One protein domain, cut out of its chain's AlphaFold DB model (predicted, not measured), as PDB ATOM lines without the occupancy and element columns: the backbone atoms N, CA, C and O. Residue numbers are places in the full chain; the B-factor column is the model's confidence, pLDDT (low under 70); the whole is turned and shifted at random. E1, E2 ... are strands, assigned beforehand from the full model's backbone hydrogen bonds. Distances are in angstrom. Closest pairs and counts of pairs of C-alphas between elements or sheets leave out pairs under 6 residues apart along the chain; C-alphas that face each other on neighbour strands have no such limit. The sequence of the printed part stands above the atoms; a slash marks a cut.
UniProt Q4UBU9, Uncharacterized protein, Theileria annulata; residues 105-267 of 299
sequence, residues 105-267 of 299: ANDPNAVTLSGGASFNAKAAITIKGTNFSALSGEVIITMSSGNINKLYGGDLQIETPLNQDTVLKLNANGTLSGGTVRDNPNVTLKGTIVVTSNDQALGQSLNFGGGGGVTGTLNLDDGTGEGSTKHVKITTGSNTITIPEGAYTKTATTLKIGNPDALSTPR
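What this domain is: This is residues 105 to 267 of the 299 residues of an uncharacterized protein of Theileria annulata (UniProt Q4UBU9). The domain is a somewhat flattened barrel of strands, closed through strongly bent strands that pair with different neighbours along their length. E2, E5 and E4 make one wall and E6, E7 and E9 the opposite one; E1 joins E2 to E6, and E3 joins E4 to E8 and E9, while the hairpin E10 and E11 extends the E2 wall at one end and residues 151 to 166 lie at the other end. The printed part has 163 residues with no named helix and 11 named strands, E1 to E11 in chain order, in one antiparallel, branched sheet. The class is all strand, though under half of the residues, 81, are in named elements. The whole is compact, with a radius of gyration of the C-alphas of 14.8 A and spans of 42 by 32 by 29 A.

Where its parts are: E1 is residues 111 to 115, beginning at C-alpha 111 (41.998, 2.685, 27.650). E2 is residues 119 to 128, 27.1 A long; E3, residues 139 to 150, 28.0 A; E4, residues 167 to 178, 30.6 A; and E5, residues 186 to 195, 28.3 A. E6 is residues 205 to 210, 16.6 A; E7, residues 215 to 224, 27.9 A; E8, residues 230 to 234; E9, residues 240 to 243; and E10, residues 248 to 250. E11, residues 254 to 257, ends at C-alpha 257 (36.810, 4.333, 32.454).

How they stand to each other: E3, E4 and E5 form a meander, each strand the antiparallel neighbour of the one before, with N 147 and O 171 2.9 A apart and N 170 and O 191 2.8 A apart. With E2 they form a Greek key, in which E2 is also the antiparallel neighbour of E5; N 126 and O 190 are 2.8 A apart. E3 bends by 82 degrees at residue 144. On the side of E3 other than E4 lie E9, beside residues 139 to 142, with N 141 and O 241 at 2.8 A, and E8, beside residues 145 to 149, with N 148 and O 232 at 2.8 A. E6, E7 and E8 are a second meander: N 206 and O 218 are 2.8 A apart, and N 221 and O 233 are 2.9 A apart. E7 also pairs with E9, N 242 and O 215 at 2.8 A. E1 has E2 on one side, N 113 and O 121 at 2.8 A, and E6 on the other, N 112 and O 209 at 2.8 A. E11 pairs with E2, N 127 and O 255 at 2.8 A, and forms a hairpin with the edge strand E10, N 256 and O 249 at 2.8 A.

The domain as a whole: The two C-alphas farthest apart are those of Ala 134 and Asp 199, 43.0 A. The printed part has no cut. The link from E3 to E4 is long, with 16 residues. The mean pLDDT of the printed part is 92.0; residues 260 to 266 are under 70.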
ATOM      1  N   ALA A 105      43.207   9.998  22.550       80.12
ATOM      2  CA  ALA A 105      44.541   9.834  21.953       80.12
ATOM      3  C   ALA A 105      45.667  10.429  22.823       80.12
ATOM      4  O   ALA A 105      46.774   9.886  22.908       80.12
ATOM      5  N   ASN A 106      45.358  11.506  23.533       78.25
ATOM      6  CA  ASN A 106      46.328  12.295  24.282       78.25
ATOM      7  C   ASN A 106      46.237  12.077  25.796       78.25
ATOM      8  O   ASN A 106      47.113  12.507  26.539       78.25
ATOM      9  N   ASP A 107      45.205  11.377  26.256       80.94
ATOM     10  CA  ASP A 107      45.020  11.066  27.663       80.94
ATOM     11  C   ASP A 107      45.965   9.918  28.095       80.94
ATOM     12  O   ASP A 107      45.957   8.841  27.477       80.94
ATOM     13  N   PRO A 108      46.815  10.119  29.125       82.56
ATOM     14  CA  PRO A 108      47.676   9.064  29.661       82.56
ATOM     15  C   PRO A 108      46.883   7.956  30.364       82.56
ATOM     16  O   PRO A 108      47.365   6.830  30.455       82.56
ATOM     17  N   ASN A 109      45.666   8.256  30.821       85.19
ATOM     18  CA  ASN A 109      44.781   7.311  31.490       85.19
ATOM     19  C   ASN A 109      43.749   6.697  30.537       85.19
ATOM     20  O   ASN A 109      42.861   5.985  30.996       85.19
ATOM     21  N   ALA A 110      43.829   6.935  29.228       89.44
ATOM     22  CA  ALA A 110      42.882   6.331  28.302       89.44
ATOM     23  C   ALA A 110      43.055   4.810  28.247       89.44
ATOM     24  O   ALA A 110      44.151   4.265  28.423       89.44
ATOM     25  N   VAL A 111      41.961   4.119  27.938       93.62
ATOM     26  CA  VAL A 111      41.998   2.685  27.650       93.62
ATOM     27  C   VAL A 111      42.717   2.497  26.322       93.62
ATOM     28  O   VAL A 111      42.304   3.056  25.308       93.62
ATOM     29  N   THR A 112      43.796   1.722  26.309       95.50
ATOM     30  CA  THR A 112      44.491   1.358  25.075       95.50
ATOM     31  C   THR A 112      43.788   0.172  24.443       95.50
ATOM     32  O   THR A 112      43.482  -0.806  25.123       95.50
ATOM     33  N   LEU A 113      43.552   0.245  23.142       96.69
ATOM     34  CA  LEU A 113      42.965  -0.831  22.366       96.69
ATOM     35  C   LEU A 113      43.977  -1.308  21.335       96.69
ATOM     36  O   LEU A 113      44.592  -0.489  20.653       96.69
ATOM     37  N   SER A 114      44.118  -2.621  21.207       97.44
ATOM     38  CA  SER A 114      44.988  -3.244  20.206       97.44
ATOM     39  C   SER A 114      44.260  -4.362  19.475       97.44
ATOM     40  O   SER A 114      43.452  -5.062  20.084       97.44
ATOM     41  N   GLY A 115      44.530  -4.531  18.189       95.00
ATOM     42  CA  GLY A 115      43.886  -5.539  17.348       95.00
ATOM     43  C   GLY A 115      44.691  -5.808  16.081       95.00
ATOM     44  O   GLY A 115      45.714  -5.162  15.836       95.00
ATOM     45  N   GLY A 116      44.234  -6.769  15.279       92.50
ATOM     46  CA  GLY A 116      44.896  -7.153  14.031       92.50
ATOM     47  C   GLY A 116      46.399  -7.415  14.209       92.50
ATOM     48  O   GLY A 116      46.842  -7.896  15.250       92.50
ATOM     49  N   ALA A 117      47.192  -7.086  13.187       90.50
ATOM     50  CA  ALA A 117      48.649  -7.209  13.258       90.50
ATOM     51  C   ALA A 117      49.311  -6.050  14.026       90.50
ATOM     52  O   ALA A 117      50.327  -6.247  14.690       90.50
ATOM     53  N   SER A 118      48.791  -4.825  13.902       95.62
ATOM     54  CA  SER A 118      49.409  -3.618  14.482       95.62
ATOM     55  C   SER A 118      48.416  -2.473  14.719       95.62
ATOM     56  O   SER A 118      48.824  -1.316  14.865       95.62
ATOM     57  N   PHE A 119      47.110  -2.762  14.765       97.31
ATOM     58  CA  PHE A 119      46.122  -1.734  15.077       97.31
ATOM     59  C   PHE A 119      46.274  -1.294  16.526       97.31
ATOM     60  O   PHE A 119      46.319  -2.120  17.438       97.31
ATOM     61  N   ASN A 120      46.330   0.020  16.717       96.88
ATOM     62  CA  ASN A 120      46.400   0.652  18.020       96.88
ATOM     63  C   ASN A 120      45.435   1.833  18.062       96.88
ATOM     64  O   ASN A 120      45.310   2.605  17.105       96.88
ATOM     65  N   ALA A 121      44.756   1.978  19.189       95.50
ATOM     66  CA  ALA A 121      43.861   3.089  19.447       95.50
ATOM     67  C   ALA A 121      43.802   3.406  20.940       95.50
ATOM     68  O   ALA A 121      44.244   2.628  21.788       95.50
ATOM     69  N   LYS A 122      43.211   4.551  21.267       94.38
ATOM     70  CA  LYS A 122      42.862   4.915  22.640       94.38
ATOM     71  C   LYS A 122      41.379   5.219  22.752       94.38
ATOM     72  O   LYS A 122      40.777   5.721  21.805       94.38
ATOM     73  N   ALA A 123      40.787   4.921  23.900       92.31
ATOM     74  CA  ALA A 123      39.353   5.025  24.099       92.31
ATOM     75  C   ALA A 123      38.969   5.656  25.437       92.31
ATOM     76  O   ALA A 123      39.596   5.411  26.467       92.31
ATOM     77  N   ALA A 124      37.879   6.422  25.397       90.75
ATOM     78  CA  ALA A 124      37.121   6.839  26.570       90.75
ATOM     79  C   ALA A 124      35.794   6.087  26.588       90.75
ATOM     80  O   ALA A 124      35.062   6.082  25.592       90.75
ATOM     81  N   ILE A 125      35.483   5.453  27.716       93.31
ATOM     82  CA  ILE A 125      34.364   4.520  27.830       93.31
ATOM     83  C   ILE A 125      33.436   4.969  28.953       93.31
ATOM     84  O   ILE A 125      33.872   5.204  30.076       93.31
ATOM     85  N   THR A 126      32.140   5.034  28.655       93.94
ATOM     86  CA  THR A 126      31.075   5.204  29.641       93.94
ATOM     87  C   THR A 126      30.143   4.013  29.600       93.94
ATOM     88  O   THR A 126      29.562   3.681  28.569       93.94
ATOM     89  N   ILE A 127      29.922   3.429  30.763       94.69
ATOM     90  CA  ILE A 127      28.939   2.385  30.995       94.69
ATOM     91  C   ILE A 127      27.743   3.011  31.691       94.69
ATOM     92  O   ILE A 127      27.891   3.751  32.663       94.69
ATOM     93  N   LYS A 128      26.548   2.738  31.173       95.00
ATOM     94  CA  LYS A 128      25.276   3.156  31.755       95.00
ATOM     95  C   LYS A 128      24.566   1.959  32.366       95.00
ATOM     96  O   LYS A 128      24.503   0.900  31.747       95.00
ATOM     97  N   GLY A 129      24.008   2.162  33.552       92.88
ATOM     98  CA  GLY A 129      23.240   1.168  34.295       92.88
ATOM     99  C   GLY A 129      22.292   1.839  35.285       92.88
ATOM    100  O   GLY A 129      22.128   3.059  35.276       92.88
ATOM    101  N   THR A 130      21.639   1.034  36.119       85.31
ATOM    102  CA  THR A 130      20.551   1.495  36.995       85.31
ATOM    103  C   THR A 130      21.020   1.989  38.362       85.31
ATOM    104  O   THR A 130      20.385   2.887  38.910       85.31
ATOM    105  N   ASN A 131      22.109   1.444  38.919       89.00
ATOM    106  CA  ASN A 131      22.657   1.892  40.202       89.00
ATOM    107  C   ASN A 131      24.131   1.485  40.386       89.00
ATOM    108  O   ASN A 131      24.416   0.327  40.685       89.00
ATOM    109  N   PHE A 132      25.064   2.430  40.268       93.44
ATOM    110  CA  PHE A 132      26.479   2.214  40.602       93.44
ATOM    111  C   PHE A 132      26.903   2.875  41.919       93.44
ATOM    112  O   PHE A 132      28.058   2.751  42.309       93.44
ATOM    113  N   SER A 133      26.005   3.536  42.654       89.31
ATOM    114  CA  SER A 133      26.375   4.315  43.849       89.31
ATOM    115  C   SER A 133      27.110   3.491  44.914       89.31
ATOM    116  O   SER A 133      28.015   3.999  45.566       89.31
ATOM    117  N   ALA A 134      26.746   2.213  45.067       89.12
ATOM    118  CA  ALA A 134      27.332   1.294  46.046       89.12
ATOM    119  C   ALA A 134      28.445   0.395  45.474       89.12
ATOM    120  O   ALA A 134      28.905  -0.520  46.157       89.12
ATOM    121  N   LEU A 135      28.844   0.605  44.216       93.31
ATOM    122  CA  LEU A 135      29.842  -0.220  43.546       93.31
ATOM    123  C   LEU A 135      31.209  -0.075  44.228       93.31
ATOM    124  O   LEU A 135      31.633   1.043  44.490       93.31
ATOM    125  N   SER A 136      31.918  -1.161  44.494       95.00
ATOM    126  CA  SER A 136      33.311  -1.140  44.969       95.00
ATOM    127  C   SER A 136      34.010  -2.423  44.546       95.00
ATOM    128  O   SER A 136      33.335  -3.412  44.255       95.00
ATOM    129  N   GLY A 137      35.339  -2.401  44.502       95.88
ATOM    130  CA  GLY A 137      36.164  -3.490  43.988       95.88
ATOM    131  C   GLY A 137      36.235  -3.568  42.458       95.88
ATOM    132  O   GLY A 137      35.753  -2.691  41.731       95.88
ATOM    133  N   GLU A 138      36.893  -4.627  41.983       96.88
ATOM    134  CA  GLU A 138      37.010  -4.968  40.564       96.88
ATOM    135  C   GLU A 138      35.652  -5.370  39.988       96.88
ATOM    136  O   GLU A 138      34.908  -6.139  40.600       96.88
ATOM    137  N   VAL A 139      35.351  -4.872  38.792       97.00
ATOM    138  CA  VAL A 139      34.131  -5.214  38.066       97.00
ATOM    139  C   VAL A 139      34.442  -5.827  36.713       97.00
ATOM    140  O   VAL A 139      35.435  -5.492  36.072       97.00
ATOM    141  N   ILE A 140      33.558  -6.708  36.264       97.12
ATOM    142  CA  ILE A 140      33.672  -7.427  35.000       97.12
ATOM    143  C   ILE A 140      32.423  -7.133  34.181       97.12
ATOM    144  O   ILE A 140      31.304  -7.231  34.680       97.12
ATOM    145  N   ILE A 141      32.596  -6.782  32.912       96.94
ATOM    146  CA  ILE A 141      31.489  -6.629  31.971       96.94
ATOM    147  C   ILE A 141      31.555  -7.751  30.962       96.94
ATOM    148  O   ILE A 141      32.539  -7.866  30.237       96.94
ATOM    149  N   THR A 142      30.489  -8.540  30.887       97.06
ATOM    150  CA  THR A 142      30.338  -9.584  29.871       97.06
ATOM    151  C   THR A 142      29.449  -9.063  28.750       97.06
ATOM    152  O   THR A 142      28.270  -8.786  28.974       97.06
ATOM    153  N   MET A 143      30.000  -8.895  27.547       97.31
ATOM    154  CA  MET A 143      29.255  -8.345  26.410       97.31
ATOM    155  C   MET A 143      28.438  -9.422  25.709       97.31
ATOM    156  O   MET A 143      28.964 -10.461  25.312       97.31
ATOM    157  N   SER A 144      27.157  -9.134  25.493       96.19
ATOM    158  CA  SER A 144      26.244 -10.009  24.758       96.19
ATOM    159  C   SER A 144      26.073  -9.586  23.303       96.19
ATOM    160  O   SER A 144      25.781 -10.420  22.452       96.19
ATOM    161  N   SER A 145      26.227  -8.297  22.996       96.56
ATOM    162  CA  SER A 145      26.068  -7.762  21.641       96.56
ATOM    163  C   SER A 145      26.645  -6.357  21.525       96.56
ATOM    164  O   SER A 145      26.844  -5.664  22.522       96.56
ATOM    165  N   GLY A 146      26.859  -5.898  20.295       97.19
ATOM    166  CA  GLY A 146      27.206  -4.511  20.027       97.19
ATOM    167  C   GLY A 146      27.790  -4.306  18.642       97.19
ATOM    168  O   GLY A 146      27.861  -5.231  17.834       97.19
ATOM    169  N   ASN A 147      28.210  -3.078  18.378       97.19
ATOM    170  CA  ASN A 147      28.882  -2.700  17.148       97.19
ATOM    171  C   ASN A 147      29.917  -1.594  17.373       97.19
ATOM    172  O   ASN A 147      29.873  -0.837  18.348       97.19
ATOM    173  N   ILE A 148      30.842  -1.521  16.423       97.50
ATOM    174  CA  ILE A 148      31.803  -0.446  16.241       97.50
ATOM    175  C   ILE A 148      31.535   0.145  14.858       97.50
ATOM    176  O   ILE A 148      31.452  -0.579  13.867       97.50
ATOM    177  N   ASN A 149      31.386   1.466  14.795       96.12
ATOM    178  CA  ASN A 149      31.152   2.200  13.551       96.12
ATOM    179  C   ASN A 149      32.170   3.324  13.424       96.12
ATOM    180  O   ASN A 149      32.624   3.860  14.437       96.12
ATOM    181  N   LYS A 150      32.456   3.761  12.196       94.44
ATOM    182  CA  LYS A 150      33.055   5.083  12.001       94.44
ATOM    183  C   LYS A 150      32.081   6.137  12.503       94.44
ATOM    184  O   LYS A 150      30.880   6.067  12.250       94.44
ATOM    185  N   LEU A 151      32.600   7.107  13.243       88.75
ATOM    186  CA  LEU A 151      31.769   8.187  13.744       88.75
ATOM    187  C   LEU A 151      31.261   9.081  12.603       88.75
ATOM    188  O   LEU A 151      30.100   9.479  12.596       88.75
ATOM    189  N   TYR A 152      32.133   9.371  11.641       85.19
ATOM    190  CA  TYR A 152      31.894  10.338  10.570       85.19
ATOM    191  C   TYR A 152      31.597   9.663   9.232       85.19
ATOM    192  O   TYR A 152      32.229   9.949   8.219       85.19
ATOM    193  N   GLY A 153      30.621   8.755   9.254       82.38
ATOM    194  CA  GLY A 153      30.143   8.049   8.071       82.38
ATOM    195  C   GLY A 153      31.137   7.046   7.483       82.38
ATOM    196  O   GLY A 153      32.258   6.856   7.963       82.38
ATOM    197  N   GLY A 154      30.685   6.398   6.413       90.12
ATOM    198  CA  GLY A 154      31.428   5.371   5.700       90.12
ATOM    199  C   GLY A 154      31.341   3.989   6.342       90.12
ATOM    200  O   GLY A 154      31.088   3.830   7.536       90.12
ATOM    201  N   ASP A 155      31.594   2.992   5.507       96.31
ATOM    202  CA  ASP A 155      31.618   1.592   5.899       96.31
ATOM    203  C   ASP A 155      32.835   1.276   6.783       96.31
ATOM    204  O   ASP A 155      33.932   1.841   6.621       96.31
ATOM    205  N   LEU A 156      32.634   0.348   7.716       97.44
ATOM    206  CA  LEU A 156      33.683  -0.245   8.537       97.44
ATOM    207  C   LEU A 156      33.535  -1.769   8.545       97.44
ATOM    208  O   LEU A 156      32.475  -2.283   8.878       97.44
ATOM    209  N   GLN A 157      34.611  -2.475   8.218       98.00
ATOM    210  CA  GLN A 157      34.753  -3.931   8.317       98.00
ATOM    211  C   GLN A 157      36.089  -4.268   8.994       98.00
ATOM    212  O   GLN A 157      36.967  -3.402   9.070       98.00
ATOM    213  N   ILE A 158      36.259  -5.494   9.491       97.19
ATOM    214  CA  ILE A 158      37.430  -5.878  10.305       97.19
ATOM    215  C   ILE A 158      38.769  -5.742   9.559       97.19
ATOM    216  O   ILE A 158      39.773  -5.426  10.192       97.19
ATOM    217  N   GLU A 159      38.759  -5.876   8.229       96.31
ATOM    218  CA  GLU A 159      39.921  -5.704   7.338       96.31
ATOM    219  C   GLU A 159      40.004  -4.303   6.704       96.31
ATOM    220  O   GLU A 159      40.844  -4.051   5.846       96.31
ATOM    221  N   THR A 160      39.127  -3.366   7.085       96.44
ATOM    222  CA  THR A 160      39.190  -1.987   6.572       96.44
ATOM    223  C   THR A 160      40.402  -1.271   7.170       96.44
ATOM    224  O   THR A 160      40.425  -1.087   8.390       96.44
ATOM    225  N   PRO A 161      41.368  -0.794   6.361       97.00
ATOM    226  CA  PRO A 161      42.487  -0.020   6.882       97.00
ATOM    227  C   PRO A 161      42.008   1.316   7.453       97.00
ATOM    228  O   PRO A 161      41.160   2.001   6.868       97.00
ATOM    229  N   LEU A 162      42.540   1.685   8.619       96.12
ATOM    230  CA  LEU A 162      42.210   2.925   9.307       96.12
ATOM    231  C   LEU A 162      43.447   3.799   9.451       96.12
ATOM    232  O   LEU A 162      44.493   3.363   9.930       96.12
ATOM    233  N   ASN A 163      43.292   5.058   9.058       94.62
ATOM    234  CA  ASN A 163      44.314   6.076   9.241       94.62
ATOM    235  C   ASN A 163      44.316   6.580  10.683       94.62
ATOM    236  O   ASN A 163      43.285   6.533  11.370       94.62
ATOM    237  N   GLN A 164      45.452   7.137  11.091       91.62
ATOM    238  CA  GLN A 164      45.567   7.862  12.350       91.62
ATOM    239  C   GLN A 164      44.474   8.943  12.454       91.62
ATOM    240  O   GLN A 164      44.030   9.506  11.449       91.62
ATOM    241  N   ASP A 165      44.000   9.184  13.677       87.81
ATOM    242  CA  ASP A 165      42.932  10.125  14.031       87.81
ATOM    243  C   ASP A 165      41.541   9.757  13.494       87.81
ATOM    244  O   ASP A 165      40.579  10.513  13.658       87.81
ATOM    245  N   THR A 166      41.381   8.571  12.895       89.12
ATOM    246  CA  THR A 166      40.044   8.046  12.613       89.12
ATOM    247  C   THR A 166      39.298   7.843  13.929       89.12
ATOM    248  O   THR A 166      39.794   7.185  14.843       89.12
ATOM    249  N   VAL A 167      38.085   8.390  14.025       89.88
ATOM    250  CA  VAL A 167      37.247   8.272  15.223       89.88
ATOM    251  C   VAL A 167      36.183   7.204  15.010       89.88
ATOM    252  O   VAL A 167      35.394   7.269  14.062       89.88
ATOM    253  N   LEU A 168      36.143   6.229  15.914       94.50
ATOM    254  CA  LEU A 168      35.149   5.166  15.948       94.50
ATOM    255  C   LEU A 168      34.238   5.320  17.167       94.50
ATOM    256  O   LEU A 168      34.619   5.847  18.214       94.50
ATOM    257  N   LYS A 169      33.019   4.811  17.031       94.38
ATOM    258  CA  LYS A 169      32.001   4.764  18.073       94.38
ATOM    259  C   LYS A 169      31.721   3.312  18.433       94.38
ATOM    260  O   LYS A 169      31.248   2.555  17.589       94.38
ATOM    261  N   LEU A 170      31.961   2.967  19.691       95.88
ATOM    262  CA  LEU A 170      31.607   1.692  20.303       95.88
ATOM    263  C   LEU A 170      30.234   1.813  20.970       95.88
ATOM    264  O   LEU A 170      29.996   2.739  21.748       95.88
ATOM    265  N   ASN A 171      29.335   0.878  20.677       96.00
ATOM    266  CA  ASN A 171      28.046   0.749  21.345       96.00
ATOM    267  C   ASN A 171      27.754  -0.732  21.593       96.00
ATOM    268  O   ASN A 171      27.541  -1.486  20.646       96.00
ATOM    269  N   ALA A 172      27.753  -1.143  22.854       97.06
ATOM    270  CA  ALA A 172      27.592  -2.535  23.248       97.06
ATOM    271  C   ALA A 172      26.628  -2.676  24.425       97.06
ATOM    272  O   ALA A 172      26.453  -1.755  25.222       97.06
ATOM    273  N   ASN A 173      26.017  -3.848  24.534       97.12
ATOM    274  CA  ASN A 173      25.200  -4.243  25.669       97.12
ATOM    275  C   ASN A 173      25.819  -5.475  26.326       97.12
ATOM    276  O   ASN A 173      26.383  -6.343  25.655       97.12
ATOM    277  N   GLY A 174      25.685  -5.553  27.641       96.69
ATOM    278  CA  GLY A 174      26.223  -6.651  28.425       96.69
ATOM    279  C   GLY A 174      25.630  -6.705  29.821       96.69
ATOM    280  O   GLY A 174      24.654  -6.016  30.122       96.69
ATOM    281  N   THR A 175      26.246  -7.512  30.672       96.44
ATOM    282  CA  THR A 175      25.949  -7.595  32.103       96.44
ATOM    283  C   THR A 175      27.178  -7.208  32.911       96.44
ATOM    284  O   THR A 175      28.308  -7.468  32.498       96.44
ATOM    285  N   LEU A 176      26.960  -6.556  34.049       96.25
ATOM    286  CA  LEU A 176      28.016  -6.187  34.991       96.25
ATOM    287  C   LEU A 176      28.072  -7.209  36.129       96.25
ATOM    288  O   LEU A 176      27.035  -7.548  36.679       96.25
ATOM    289  N   SER A 177      29.255  -7.654  36.526       95.75
ATOM    290  CA  SER A 177      29.482  -8.519  37.688       95.75
ATOM    291  C   SER A 177      30.754  -8.098  38.437       95.75
ATOM    292  O   SER A 177      31.409  -7.126  38.058       95.75
ATOM    293  N   GLY A 178      31.094  -8.803  39.519       92.38
ATOM    294  CA  GLY A 178      32.252  -8.485  40.361       92.38
ATOM    295  C   GLY A 178      31.961  -7.437  41.441       92.38
ATOM    296  O   GLY A 178      30.883  -6.841  41.490       92.38
ATOM    297  N   GLY A 179      32.921  -7.242  42.343       88.88
ATOM    298  CA  GLY A 179      32.820  -6.250  43.407       88.88
ATOM    299  C   GLY A 179      31.590  -6.440  44.302       88.88
ATOM    300  O   GLY A 179      31.271  -7.547  44.735       88.88
ATOM    301  N   THR A 180      30.874  -5.347  44.562       91.31
ATOM    302  CA  THR A 180      29.597  -5.337  45.303       91.31
ATOM    303  C   THR A 180      28.353  -5.481  44.417       91.31
ATOM    304  O   THR A 180      27.232  -5.316  44.908       91.31
ATOM    305  N   VAL A 181      28.513  -5.778  43.123       89.81
ATOM    306  CA  VAL A 181      27.389  -5.940  42.188       89.81
ATOM    307  C   VAL A 181      26.567  -7.174  42.556       89.81
ATOM    308  O   VAL A 181      27.107  -8.256  42.772       89.81
ATOM    309  N   ARG A 182      25.240  -7.020  42.588       85.56
ATOM    310  CA  ARG A 182      24.278  -8.120  42.743       85.56
ATOM    311  C   ARG A 182      23.467  -8.279  41.461       85.56
ATOM    312  O   ARG A 182      23.252  -7.297  40.761       85.56
ATOM    313  N   ASP A 183      23.020  -9.500  41.180       87.69
ATOM    314  CA  ASP A 183      22.021  -9.822  40.145       87.69
ATOM    315  C   ASP A 183      22.428  -9.572  38.681       87.69
ATOM    316  O   ASP A 183      21.582  -9.609  37.791       87.69
ATOM    317  N   ASN A 184      23.720  -9.368  38.412       90.19
ATOM    318  CA  ASN A 184      24.286  -9.197  37.070       90.19
ATOM    319  C   ASN A 184      23.505  -8.205  36.176       90.19
ATOM    320  O   ASN A 184      23.023  -8.592  35.106       90.19
ATOM    321  N   PRO A 185      23.332  -6.937  36.595       94.81
ATOM    322  CA  PRO A 185      22.443  -6.006  35.925       94.81
ATOM    323  C   PRO A 185      22.885  -5.754  34.486       94.81
ATOM    324  O   PRO A 185      24.079  -5.677  34.179       94.81
ATOM    325  N   ASN A 186      21.896  -5.559  33.616       96.75
ATOM    326  CA  ASN A 186      22.134  -5.143  32.242       96.75
ATOM    327  C   ASN A 186      22.772  -3.753  32.214       96.75
ATOM    328  O   ASN A 186      22.326  -2.829  32.901       96.75
ATOM    329  N   VAL A 187      23.785  -3.600  31.370       97.06
ATOM    330  CA  VAL A 187      24.489  -2.343  31.150       97.06
ATOM    331  C   VAL A 187      24.661  -2.063  29.664       97.06
ATOM    332  O   VAL A 187      24.773  -2.976  28.844       97.06
ATOM    333  N   THR A 188      24.722  -0.779  29.323       96.94
ATOM    334  CA  THR A 188      25.073  -0.313  27.978       96.94
ATOM    335  C   THR A 188      26.424   0.379  28.034       96.94
ATOM    336  O   THR A 188      26.581   1.386  28.725       96.94
ATOM    337  N   LEU A 189      27.387  -0.127  27.275       96.06
ATOM    338  CA  LEU A 189      28.710   0.453  27.126       96.06
ATOM    339  C   LEU A 189      28.756   1.314  25.864       96.06
ATOM    340  O   LEU A 189      28.452   0.861  24.763       96.06
ATOM    341  N   LYS A 190      29.164   2.569  26.027       95.12
ATOM    342  CA  LYS A 190      29.433   3.505  24.938       95.12
ATOM    343  C   LYS A 190      30.882   3.943  25.011       95.12
ATOM    344  O   LYS A 190      31.360   4.287  26.086       95.12
ATOM    345  N   GLY A 191      31.569   3.958  23.879       91.88
ATOM    346  CA  GLY A 191      32.948   4.418  23.814       91.88
ATOM    347  C   GLY A 191      33.213   5.270  22.586       91.88
ATOM    348  O   GLY A 191      32.632   5.040  21.525       91.88
ATOM    349  N   THR A 192      34.116   6.232  22.739       91.06
ATOM    350  CA  THR A 192      34.749   6.928  21.616       91.06
ATOM    351  C   THR A 192      36.181   6.430  21.522       91.06
ATOM    352  O   THR A 192      36.914   6.486  22.507       91.06
ATOM    353  N   ILE A 193      36.543   5.896  20.359       93.12
ATOM    354  CA  ILE A 193      37.848   5.300  20.072       93.12
ATOM    355  C   ILE A 193      38.544   6.195  19.051       93.12
ATOM    356  O   ILE A 193      37.967   6.488  18.008       93.12
ATOM    357  N   VAL A 194      39.777   6.601  19.325       92.12
ATOM    358  CA  VAL A 194      40.611   7.361  18.391       92.12
ATOM    359  C   VAL A 194      41.779   6.485  17.969       92.12
ATOM    360  O   VAL A 194      42.566   6.043  18.809       92.12
ATOM    361  N   VAL A 195      41.853   6.200  16.671       94.50
ATOM    362  CA  VAL A 195      42.906   5.374  16.078       94.50
ATOM    363  C   VAL A 195      44.239   6.113  16.161       94.50
ATOM    364  O   VAL A 195      44.343   7.262  15.740       94.50
ATOM    365  N   THR A 196      45.257   5.451  16.704       93.50
ATOM    366  CA  THR A 196      46.612   6.001  16.845       93.50
ATOM    367  C   THR A 196      47.610   5.350  15.889       93.50
ATOM    368  O   THR A 196      48.644   5.942  15.599       93.50
ATOM    369  N   SER A 197      47.311   4.157  15.372       94.88
ATOM    370  CA  SER A 197      48.057   3.533  14.274       94.88
ATOM    371  C   SER A 197      47.704   4.147  12.917       94.88
ATOM    372  O   SER A 197      46.615   4.685  12.743       94.88
ATOM    373  N   ASN A 198      48.584   4.005  11.925       95.44
ATOM    374  CA  ASN A 198      48.310   4.443  10.559       95.44
ATOM    375  C   ASN A 198      48.205   3.253   9.596       95.44
ATOM    376  O   ASN A 198      49.079   2.386   9.594       95.44
ATOM    377  N   ASP A 199      47.151   3.249   8.780       96.06
ATOM    378  CA  ASP A 199      46.855   2.237   7.760       96.06
ATOM    379  C   ASP A 199      46.777   0.801   8.319       96.06
ATOM    380  O   ASP A 199      47.321  -0.144   7.756       96.06
ATOM    381  N   GLN A 200      46.135   0.636   9.482       97.50
ATOM    382  CA  GLN A 200      45.965  -0.666  10.146       97.50
ATOM    383  C   GLN A 200      44.484  -1.005  10.327       97.50
ATOM    384  O   GLN A 200      43.674  -0.125  10.622       97.50
ATOM    385  N   ALA A 201      44.132  -2.281  10.180       97.31
ATOM    386  CA  ALA A 201      42.767  -2.783  10.325       97.31
ATOM    387  C   ALA A 201      42.511  -3.385  11.723       97.31
ATOM    388  O   ALA A 201      43.445  -3.864  12.365       97.31
ATOM    389  N   LEU A 202      41.255  -3.380  12.203       96.12
ATOM    390  CA  LEU A 202      40.913  -3.860  13.558       96.12
ATOM    391  C   LEU A 202      41.210  -5.356  13.770       96.12
ATOM    392  O   LEU A 202      41.549  -5.751  14.884       96.12
ATOM    393  N   GLY A 203      41.060  -6.180  12.730       96.69
ATOM    394  CA  GLY A 203      41.121  -7.640  12.819       96.69
ATOM    395  C   GLY A 203      39.934  -8.270  13.568       96.69
ATOM    396  O   GLY A 203      38.965  -7.605  13.930       96.69
ATOM    397  N   GLN A 204      40.017  -9.583  13.809       97.25
ATOM    398  CA  GLN A 204      38.946 -10.387  14.431       97.25
ATOM    399  C   GLN A 204      38.844 -10.243  15.955       97.25
ATOM    400  O   GLN A 204      37.898 -10.736  16.566       97.25
ATOM    401  N   SER A 205      39.818  -9.600  16.599       96.94
ATOM    402  CA  SER A 205      39.799  -9.380  18.043       96.94
ATOM    403  C   SER A 205      40.306  -7.990  18.387       96.94
ATOM    404  O   SER A 205      41.218  -7.470  17.743       96.94
ATOM    405  N   LEU A 206      39.702  -7.399  19.412       97.69
ATOM    406  CA  LEU A 206      40.072  -6.107  19.964       97.69
ATOM    407  C   LEU A 206      40.350  -6.272  21.454       97.69
ATOM    408  O   LEU A 206      39.439  -6.485  22.252       97.69
ATOM    409  N   ASN A 207      41.622  -6.184  21.812       97.81
ATOM    410  CA  ASN A 207      42.114  -6.334  23.170       97.81
ATOM    411  C   ASN A 207      42.142  -4.980  23.880       97.81
ATOM    412  O   ASN A 207      42.566  -3.977  23.305       97.81
ATOM    413  N   PHE A 208      41.711  -4.979  25.135       97.06
ATOM    414  CA  PHE A 208      41.662  -3.835  26.032       97.06
ATOM    415  C   PHE A 208      42.877  -3.889  26.959       97.06
ATOM    416  O   PHE A 208      43.221  -4.949  27.482       97.06
ATOM    417  N   GLY A 209      43.513  -2.740  27.160       95.88
ATOM    418  CA  GLY A 209      44.682  -2.549  28.012       95.88
ATOM    419  C   GLY A 209      44.734  -1.130  28.586       95.88
ATOM    420  O   GLY A 209      43.896  -0.282  28.268       95.88
ATOM    421  N   GLY A 210      45.767  -0.831  29.374       92.12
ATOM    422  CA  GLY A 210      46.035   0.530  29.851       92.12
ATOM    423  C   GLY A 210      45.001   1.038  30.860       92.12
ATOM    424  O   GLY A 210      44.474   0.268  31.660       92.12
ATOM    425  N   GLY A 211      44.764   2.354  30.878       82.94
ATOM    426  CA  GLY A 211      43.712   3.005  31.669       82.94
ATOM    427  C   GLY A 211      43.607   2.620  33.147       82.94
ATOM    428  O   GLY A 211      42.505   2.447  33.650       82.94
ATOM    429  N   GLY A 212      44.735   2.445  33.841       88.00
ATOM    430  CA  GLY A 212      44.734   2.037  35.252       88.00
ATOM    431  C   GLY A 212      44.567   0.530  35.487       88.00
ATOM    432  O   GLY A 212      44.179   0.129  36.580       88.00
ATOM    433  N   GLY A 213      44.866  -0.306  34.487       92.75
ATOM    434  CA  GLY A 213      44.841  -1.771  34.600       92.75
ATOM    435  C   GLY A 213      43.606  -2.432  33.987       92.75
ATOM    436  O   GLY A 213      43.308  -3.582  34.297       92.75
ATOM    437  N   VAL A 214      42.883  -1.718  33.123       95.88
ATOM    438  CA  VAL A 214      41.758  -2.270  32.361       95.88
ATOM    439  C   VAL A 214      42.286  -3.353  31.435       95.88
ATOM    440  O   VAL A 214      43.271  -3.139  30.729       95.88
ATOM    441  N   THR A 215      41.628  -4.507  31.418       97.62
ATOM    442  CA  THR A 215      41.977  -5.627  30.535       97.62
ATOM    443  C   THR A 215      40.725  -6.230  29.917       97.62
ATOM    444  O   THR A 215      39.616  -5.995  30.394       97.62
ATOM    445  N   GLY A 216      40.871  -6.985  28.831       97.31
ATOM    446  CA  GLY A 216      39.743  -7.674  28.215       97.31
ATOM    447  C   GLY A 216      39.907  -7.898  26.724       97.31
ATOM    448  O   GLY A 216      40.878  -7.447  26.119       97.31
ATOM    449  N   THR A 217      38.919  -8.552  26.124       97.44
ATOM    450  CA  THR A 217      38.891  -8.830  24.686       97.44
ATOM    451  C   THR A 217      37.459  -8.778  24.170       97.44
ATOM    452  O   THR A 217      36.529  -9.267  24.817       97.44
ATOM    453  N   LEU A 218      37.290  -8.202  22.981       97.69
ATOM    454  CA  LEU A 218      36.091  -8.326  22.159       97.69
ATOM    455  C   LEU A 218      36.424  -9.123  20.900       97.69
ATOM    456  O   LEU A 218      37.387  -8.812  20.206       97.69
ATOM    457  N   ASN A 219      35.592 -10.102  20.585       97.62
ATOM    458  CA  ASN A 219      35.610 -10.855  19.343       97.62
ATOM    459  C   ASN A 219      34.722 -10.144  18.322       97.62
ATOM    460  O   ASN A 219      33.541  -9.868  18.576       97.62
ATOM    461  N   LEU A 220      35.303  -9.858  17.168       97.75
ATOM    462  CA  LEU A 220      34.741  -9.016  16.128       97.75
ATOM    463  C   LEU A 220      34.431  -9.838  14.879       97.75
ATOM    464  O   LEU A 220      35.144 -10.783  14.551       97.75
ATOM    465  N   ASP A 221      33.379  -9.443  14.178       97.94
ATOM    466  CA  ASP A 221      33.006  -9.978  12.871       97.94
ATOM    467  C   ASP A 221      32.463  -8.842  12.003       97.94
ATOM    468  O   ASP A 221      32.148  -7.751  12.494       97.94
ATOM    469  N   ASP A 222      32.333  -9.089  10.712       98.00
ATOM    470  CA  ASP A 222      31.684  -8.159   9.811       98.00
ATOM    471  C   ASP A 222      30.166  -8.165  10.025       98.00
ATOM    472  O   ASP A 222      29.508  -9.199  10.141       98.00
ATOM    473  N   GLY A 223      29.590  -6.969  10.088       97.00
ATOM    474  CA  GLY A 223      28.165  -6.746  10.256       97.00
ATOM    475  C   GLY A 223      27.595  -5.861   9.158       97.00
ATOM    476  O   GLY A 223      28.263  -4.980   8.618       97.00
ATOM    477  N   THR A 224      26.310  -6.060   8.878       96.06
ATOM    478  CA  THR A 224      25.527  -5.194   7.993       96.06
ATOM    479  C   THR A 224      24.352  -4.644   8.785       96.06
ATOM    480  O   THR A 224      23.584  -5.398   9.383       96.06
ATOM    481  N   GLY A 225      24.270  -3.320   8.869       90.50
ATOM    482  CA  GLY A 225      23.234  -2.587   9.579       90.50
ATOM    483  C   GLY A 225      22.044  -2.264   8.686       90.50
ATOM    484  O   GLY A 225      21.939  -2.706   7.539       90.50
ATOM    485  N   GLU A 226      21.141  -1.447   9.220       85.88
ATOM    486  CA  GLU A 226      20.032  -0.897   8.448       85.88
ATOM    487  C   GLU A 226      20.564  -0.082   7.256       85.88
ATOM    488  O   GLU A 226      21.601   0.585   7.340       85.88
ATOM    489  N   GLY A 227      19.894  -0.191   6.107       88.00
ATOM    490  CA  GLY A 227      20.321   0.488   4.881       88.00
ATOM    491  C   GLY A 227      21.604  -0.066   4.247       88.00
ATOM    492  O   GLY A 227      22.241   0.643   3.478       88.00
ATOM    493  N   SER A 228      21.988  -1.315   4.542       90.62
ATOM    494  CA  SER A 228      23.215  -1.963   4.028       90.62
ATOM    495  C   SER A 228      24.527  -1.315   4.483       90.62
ATOM    496  O   SER A 228      25.577  -1.571   3.899       90.62
ATOM    497  N   THR A 229      24.479  -0.496   5.533       94.00
ATOM    498  CA  THR A 229      25.667   0.132   6.119       94.00
ATOM    499  C   THR A 229      26.563  -0.926   6.755       94.00
ATOM    500  O   THR A 229      26.116  -1.699   7.608       94.00
ATOM    501  N   LYS A 230      27.831  -1.000   6.350       97.56
ATOM    502  CA  LYS A 230      28.750  -1.995   6.911       97.56
ATOM    503  C   LYS A 230      29.347  -1.486   8.214       97.56
ATOM    504  O   LYS A 230      29.804  -0.344   8.299       97.56
ATOM    505  N   HIS A 231      29.363  -2.346   9.220       97.19
ATOM    506  CA  HIS A 231      29.935  -2.060  10.529       97.19
ATOM    507  C   HIS A 231      30.701  -3.271  11.054       97.19
ATOM    508  O   HIS A 231      30.542  -4.388  10.569       97.19
ATOM    509  N   VAL A 232      31.495  -3.066  12.101       98.00
ATOM    510  CA  VAL A 232      32.118  -4.175  12.824       98.00
ATOM    511  C   VAL A 232      31.179  -4.597  13.945       98.00
ATOM    512  O   VAL A 232      30.822  -3.797  14.812       98.00
ATOM    513  N   LYS A 233      30.738  -5.849  13.919       97.94
ATOM    514  CA  LYS A 233      29.839  -6.449  14.902       97.94
ATOM    515  C   LYS A 233      30.649  -7.059  16.042       97.94
ATOM    516  O   LYS A 233      31.634  -7.750  15.814       97.94
ATOM    517  N   ILE A 234      30.189  -6.864  17.276       97.69
ATOM    518  CA  ILE A 234      30.681  -7.624  18.428       97.69
ATOM    519  C   ILE A 234      29.902  -8.934  18.464       97.69
ATOM    520  O   ILE A 234      28.673  -8.938  18.601       97.69
ATOM    521  N   THR A 235      30.613 -10.041  18.286       95.88
ATOM    522  CA  THR A 235      30.018 -11.382  18.273       95.88
ATOM    523  C   THR A 235      29.523 -11.772  19.661       95.88
ATOM    524  O   THR A 235      29.981 -11.247  20.669       95.88
ATOM    525  N   THR A 236      28.569 -12.693  19.745       87.81
ATOM    526  CA  THR A 236      28.174 -13.311  21.018       87.81
ATOM    527  C   THR A 236      29.262 -14.291  21.464       87.81
ATOM    528  O   THR A 236      29.685 -15.115  20.655       87.81
ATOM    529  N   GLY A 237      29.700 -14.254  22.724       81.88
ATOM    530  CA  GLY A 237      30.731 -15.170  23.226       81.88
ATOM    531  C   GLY A 237      31.441 -14.649  24.474       81.88
ATOM    532  O   GLY A 237      30.906 -13.796  25.180       81.88
ATOM    533  N   SER A 238      32.653 -15.149  24.728       86.62
ATOM    534  CA  SER A 238      33.507 -14.838  25.891       86.62
ATOM    535  C   SER A 238      34.116 -13.425  25.862       86.62
ATOM    536  O   SER A 238      35.301 -13.241  26.130       86.62
ATOM    537  N   ASN A 239      33.321 -12.420  25.504       96.62
ATOM    538  CA  ASN A 239      33.737 -11.025  25.472       96.62
ATOM    539  C   ASN A 239      33.670 -10.450  26.878       96.62
ATOM    540  O   ASN A 239      32.575 -10.247  27.412       96.62
ATOM    541  N   THR A 240      34.823 -10.181  27.471       97.31
ATOM    542  CA  THR A 240      34.899  -9.661  28.835       97.31
ATOM    543  C   THR A 240      35.790  -8.436  28.893       97.31
ATOM    544  O   THR A 240      36.783  -8.349  28.172       97.31
ATOM    545  N   ILE A 241      35.412  -7.478  29.736       97.44
ATOM    546  CA  ILE A 241      36.241  -6.335  30.118       97.44
ATOM    547  C   ILE A 241      36.316  -6.318  31.641       97.44
ATOM    548  O   ILE A 241      35.286  -6.192  32.301       97.44
ATOM    549  N   THR A 242      37.524  -6.427  32.179       97.62
ATOM    550  CA  THR A 242      37.820  -6.366  33.611       97.62
ATOM    551  C   THR A 242      38.346  -4.979  33.953       97.62
ATOM    552  O   THR A 242      39.252  -4.459  33.298       97.62
ATOM    553  N   ILE A 243      37.754  -4.362  34.973       97.00
ATOM    554  CA  ILE A 243      37.976  -2.965  35.336       97.00
ATOM    555  C   ILE A 243      38.291  -2.910  36.839       97.00
ATOM    556  O   ILE A 243      37.384  -3.065  37.664       97.00
ATOM    557  N   PRO A 244      39.559  -2.685  37.215       96.56
ATOM    558  CA  PRO A 244      39.944  -2.508  38.612       96.56
ATOM    559  C   PRO A 244      39.258  -1.295  39.253       96.56
ATOM    560  O   PRO A 244      38.941  -0.322  38.571       96.56
ATOM    561  N   GLU A 245      39.095  -1.304  40.579       94.19
ATOM    562  CA  GLU A 245      38.429  -0.214  41.319       94.19
ATOM    563  C   GLU A 245      39.047   1.171  41.069       94.19
ATOM    564  O   GLU A 245      38.330   2.159  40.941       94.19
ATOM    565  N   GLY A 246      40.375   1.242  40.943       92.81
ATOM    566  CA  GLY A 246      41.093   2.493  40.677       92.81
ATOM    567  C   GLY A 246      41.006   2.991  39.230       92.81
ATOM    568  O   GLY A 246      41.443   4.104  38.952       92.81
ATOM    569  N   ALA A 247      40.458   2.191  38.311       93.38
ATOM    570  CA  ALA A 247      40.379   2.515  36.885       93.38
ATOM    571  C   ALA A 247      39.068   3.208  36.482       93.38
ATOM    572  O   ALA A 247      38.906   3.578  35.314       93.38
ATOM    573  N   TYR A 248      38.122   3.382  37.413       94.38
ATOM    574  CA  TYR A 248      36.841   4.005  37.110       94.38
ATOM    575  C   TYR A 248      36.423   5.107  38.079       94.38
ATOM    576  O   TYR A 248      36.672   5.074  39.280       94.38
ATOM    577  N   THR A 249      35.672   6.065  37.540       93.38
ATOM    578  CA  THR A 249      34.855   7.000  38.323       93.38
ATOM    579  C   THR A 249      33.386   6.674  38.103       93.38
ATOM    580  O   THR A 249      33.008   6.128  37.065       93.38
ATOM    581  N   LYS A 250      32.530   6.968  39.082       93.69
ATOM    582  CA  LYS A 250      31.125   6.560  39.028       93.69
ATOM    583  C   LYS A 250      30.171   7.610  39.576       93.69
ATOM    584  O   LYS A 250      30.508   8.373  40.475       93.69
ATOM    585  N   THR A 251      28.963   7.601  39.033       93.56
ATOM    586  CA  THR A 251      27.769   8.266  39.564       93.56
ATOM    587  C   THR A 251      26.703   7.206  39.844       93.56
ATOM    588  O   THR A 251      26.962   6.015  39.696       93.56
ATOM    589  N   ALA A 252      25.479   7.602  40.193       92.56
ATOM    590  CA  ALA A 252      24.389   6.644  40.349       92.56
ATOM    591  C   ALA A 252      24.100   5.836  39.071       92.56
ATOM    592  O   ALA A 252      23.728   4.674  39.167       92.56
ATOM    593  N   THR A 253      24.283   6.409  37.878       91.94
ATOM    594  CA  THR A 253      23.846   5.779  36.613       91.94
ATOM    595  C   THR A 253      24.958   5.607  35.588       91.94
ATOM    596  O   THR A 253      24.731   5.025  34.523       91.94
ATOM    597  N   THR A 254      26.160   6.108  35.875       93.62
ATOM    598  CA  THR A 254      27.299   6.046  34.956       93.62
ATOM    599  C   THR A 254      28.568   5.563  35.638       93.62
ATOM    600  O   THR A 254      28.854   5.949  36.767       93.62
ATOM    601  N   LEU A 255      29.338   4.746  34.929       93.44
ATOM    602  CA  LEU A 255      30.714   4.394  35.255       93.44
ATOM    603  C   LEU A 255      31.582   4.830  34.077       93.44
ATOM    604  O   LEU A 255      31.300   4.461  32.939       93.44
ATOM    605  N   LYS A 256      32.595   5.653  34.330       93.12
ATOM    606  CA  LYS A 256      33.542   6.127  33.321       93.12
ATOM    607  C   LYS A 256      34.892   5.464  33.538       93.12
ATOM    608  O   LYS A 256      35.372   5.453  34.669       93.12
ATOM    609  N   ILE A 257      35.483   4.953  32.465       90.94
ATOM    610  CA  ILE A 257      36.810   4.333  32.454       90.94
ATOM    611  C   ILE A 257      37.764   5.230  31.667       90.94
ATOM    612  O   ILE A 257      37.435   5.668  30.559       90.94
ATOM    613  N   GLY A 258      38.942   5.460  32.241       81.69
ATOM    614  CA  GLY A 258      39.947   6.396  31.747       81.69
ATOM    615  C   GLY A 258      39.718   7.818  32.254       81.69
ATOM    616  O   GLY A 258      39.196   7.989  33.358       81.69
ATOM    617  N   ASN A 259      40.110   8.853  31.500       74.31
ATOM    618  CA  ASN A 259      39.894  10.228  31.952       74.31
ATOM    619  C   ASN A 259      38.389  10.535  32.113       74.31
ATOM    620  O   ASN A 259      37.634  10.450  31.139       74.31
ATOM    621  N   PRO A 260      37.932  10.918  33.323       60.78
ATOM    622  CA  PRO A 260      36.526  11.219  33.590       60.78
ATOM    623  C   PRO A 260      35.995  12.398  32.764       60.78
ATOM    624  O   PRO A 260      34.784  12.475  32.523       60.78
ATOM    625  N   ASP A 261      36.882  13.273  32.301       65.75
ATOM    626  CA  ASP A 261      36.570  14.430  31.466       65.75
ATOM    627  C   ASP A 261      36.635  14.097  29.968       65.75
ATOM    628  O   ASP A 261      36.173  14.883  29.138       65.75
ATOM    629  N   ALA A 262      37.159  12.920  29.599       63.69
ATOM    630  CA  ALA A 262      37.159  12.478  28.216       63.69
ATOM    631  C   ALA A 262      35.733  12.195  27.727       63.69
ATOM    632  O   ALA A 262      34.905  11.554  28.391       63.69
ATOM    633  N   LEU A 263      35.426  12.687  26.530       61.38
ATOM    634  CA  LEU A 263      34.090  12.585  25.968       61.38
ATOM    635  C   LEU A 263      33.882  11.177  25.408       61.38
ATOM    636  O   LEU A 263      34.258  10.853  24.291       61.38
ATOM    637  N   SER A 264      33.235  10.319  26.197       56.78
ATOM    638  CA  SER A 264      32.770   8.998  25.730       56.78
ATOM    639  C   SER A 264      31.678   9.074  24.654       56.78
ATOM    640  O   SER A 264      31.423   8.092  23.952       56.78
ATOM    641  N   THR A 265      31.016  10.229  24.528       62.31
ATOM    642  CA  THR A 265      30.049  10.516  23.473       62.31
ATOM    643  C   THR A 265      30.653  11.495  22.479       62.31
ATOM    644  O   THR A 265      31.118  12.552  22.909       62.31
ATOM    645  N   PRO A 266      30.546  11.215  21.175       65.69
ATOM    646  CA  PRO A 266      30.856  12.192  20.149       65.69
ATOM    647  C   PRO A 266      30.145  13.524  20.403       65.69
ATOM    648  O   PRO A 266      28.926  13.550  20.583       65.69
ATOM    649  N   ARG A 267      30.881  14.632  20.391       71.75
ATOM    650  CA  ARG A 267      30.310  15.974  20.282       71.75
ATOM    651  C   ARG A 267      29.551  16.126  18.980       71.75
ATOM    652  O   ARG A 267      30.049  15.735  17.926       71.75
TER     653      ARG A 267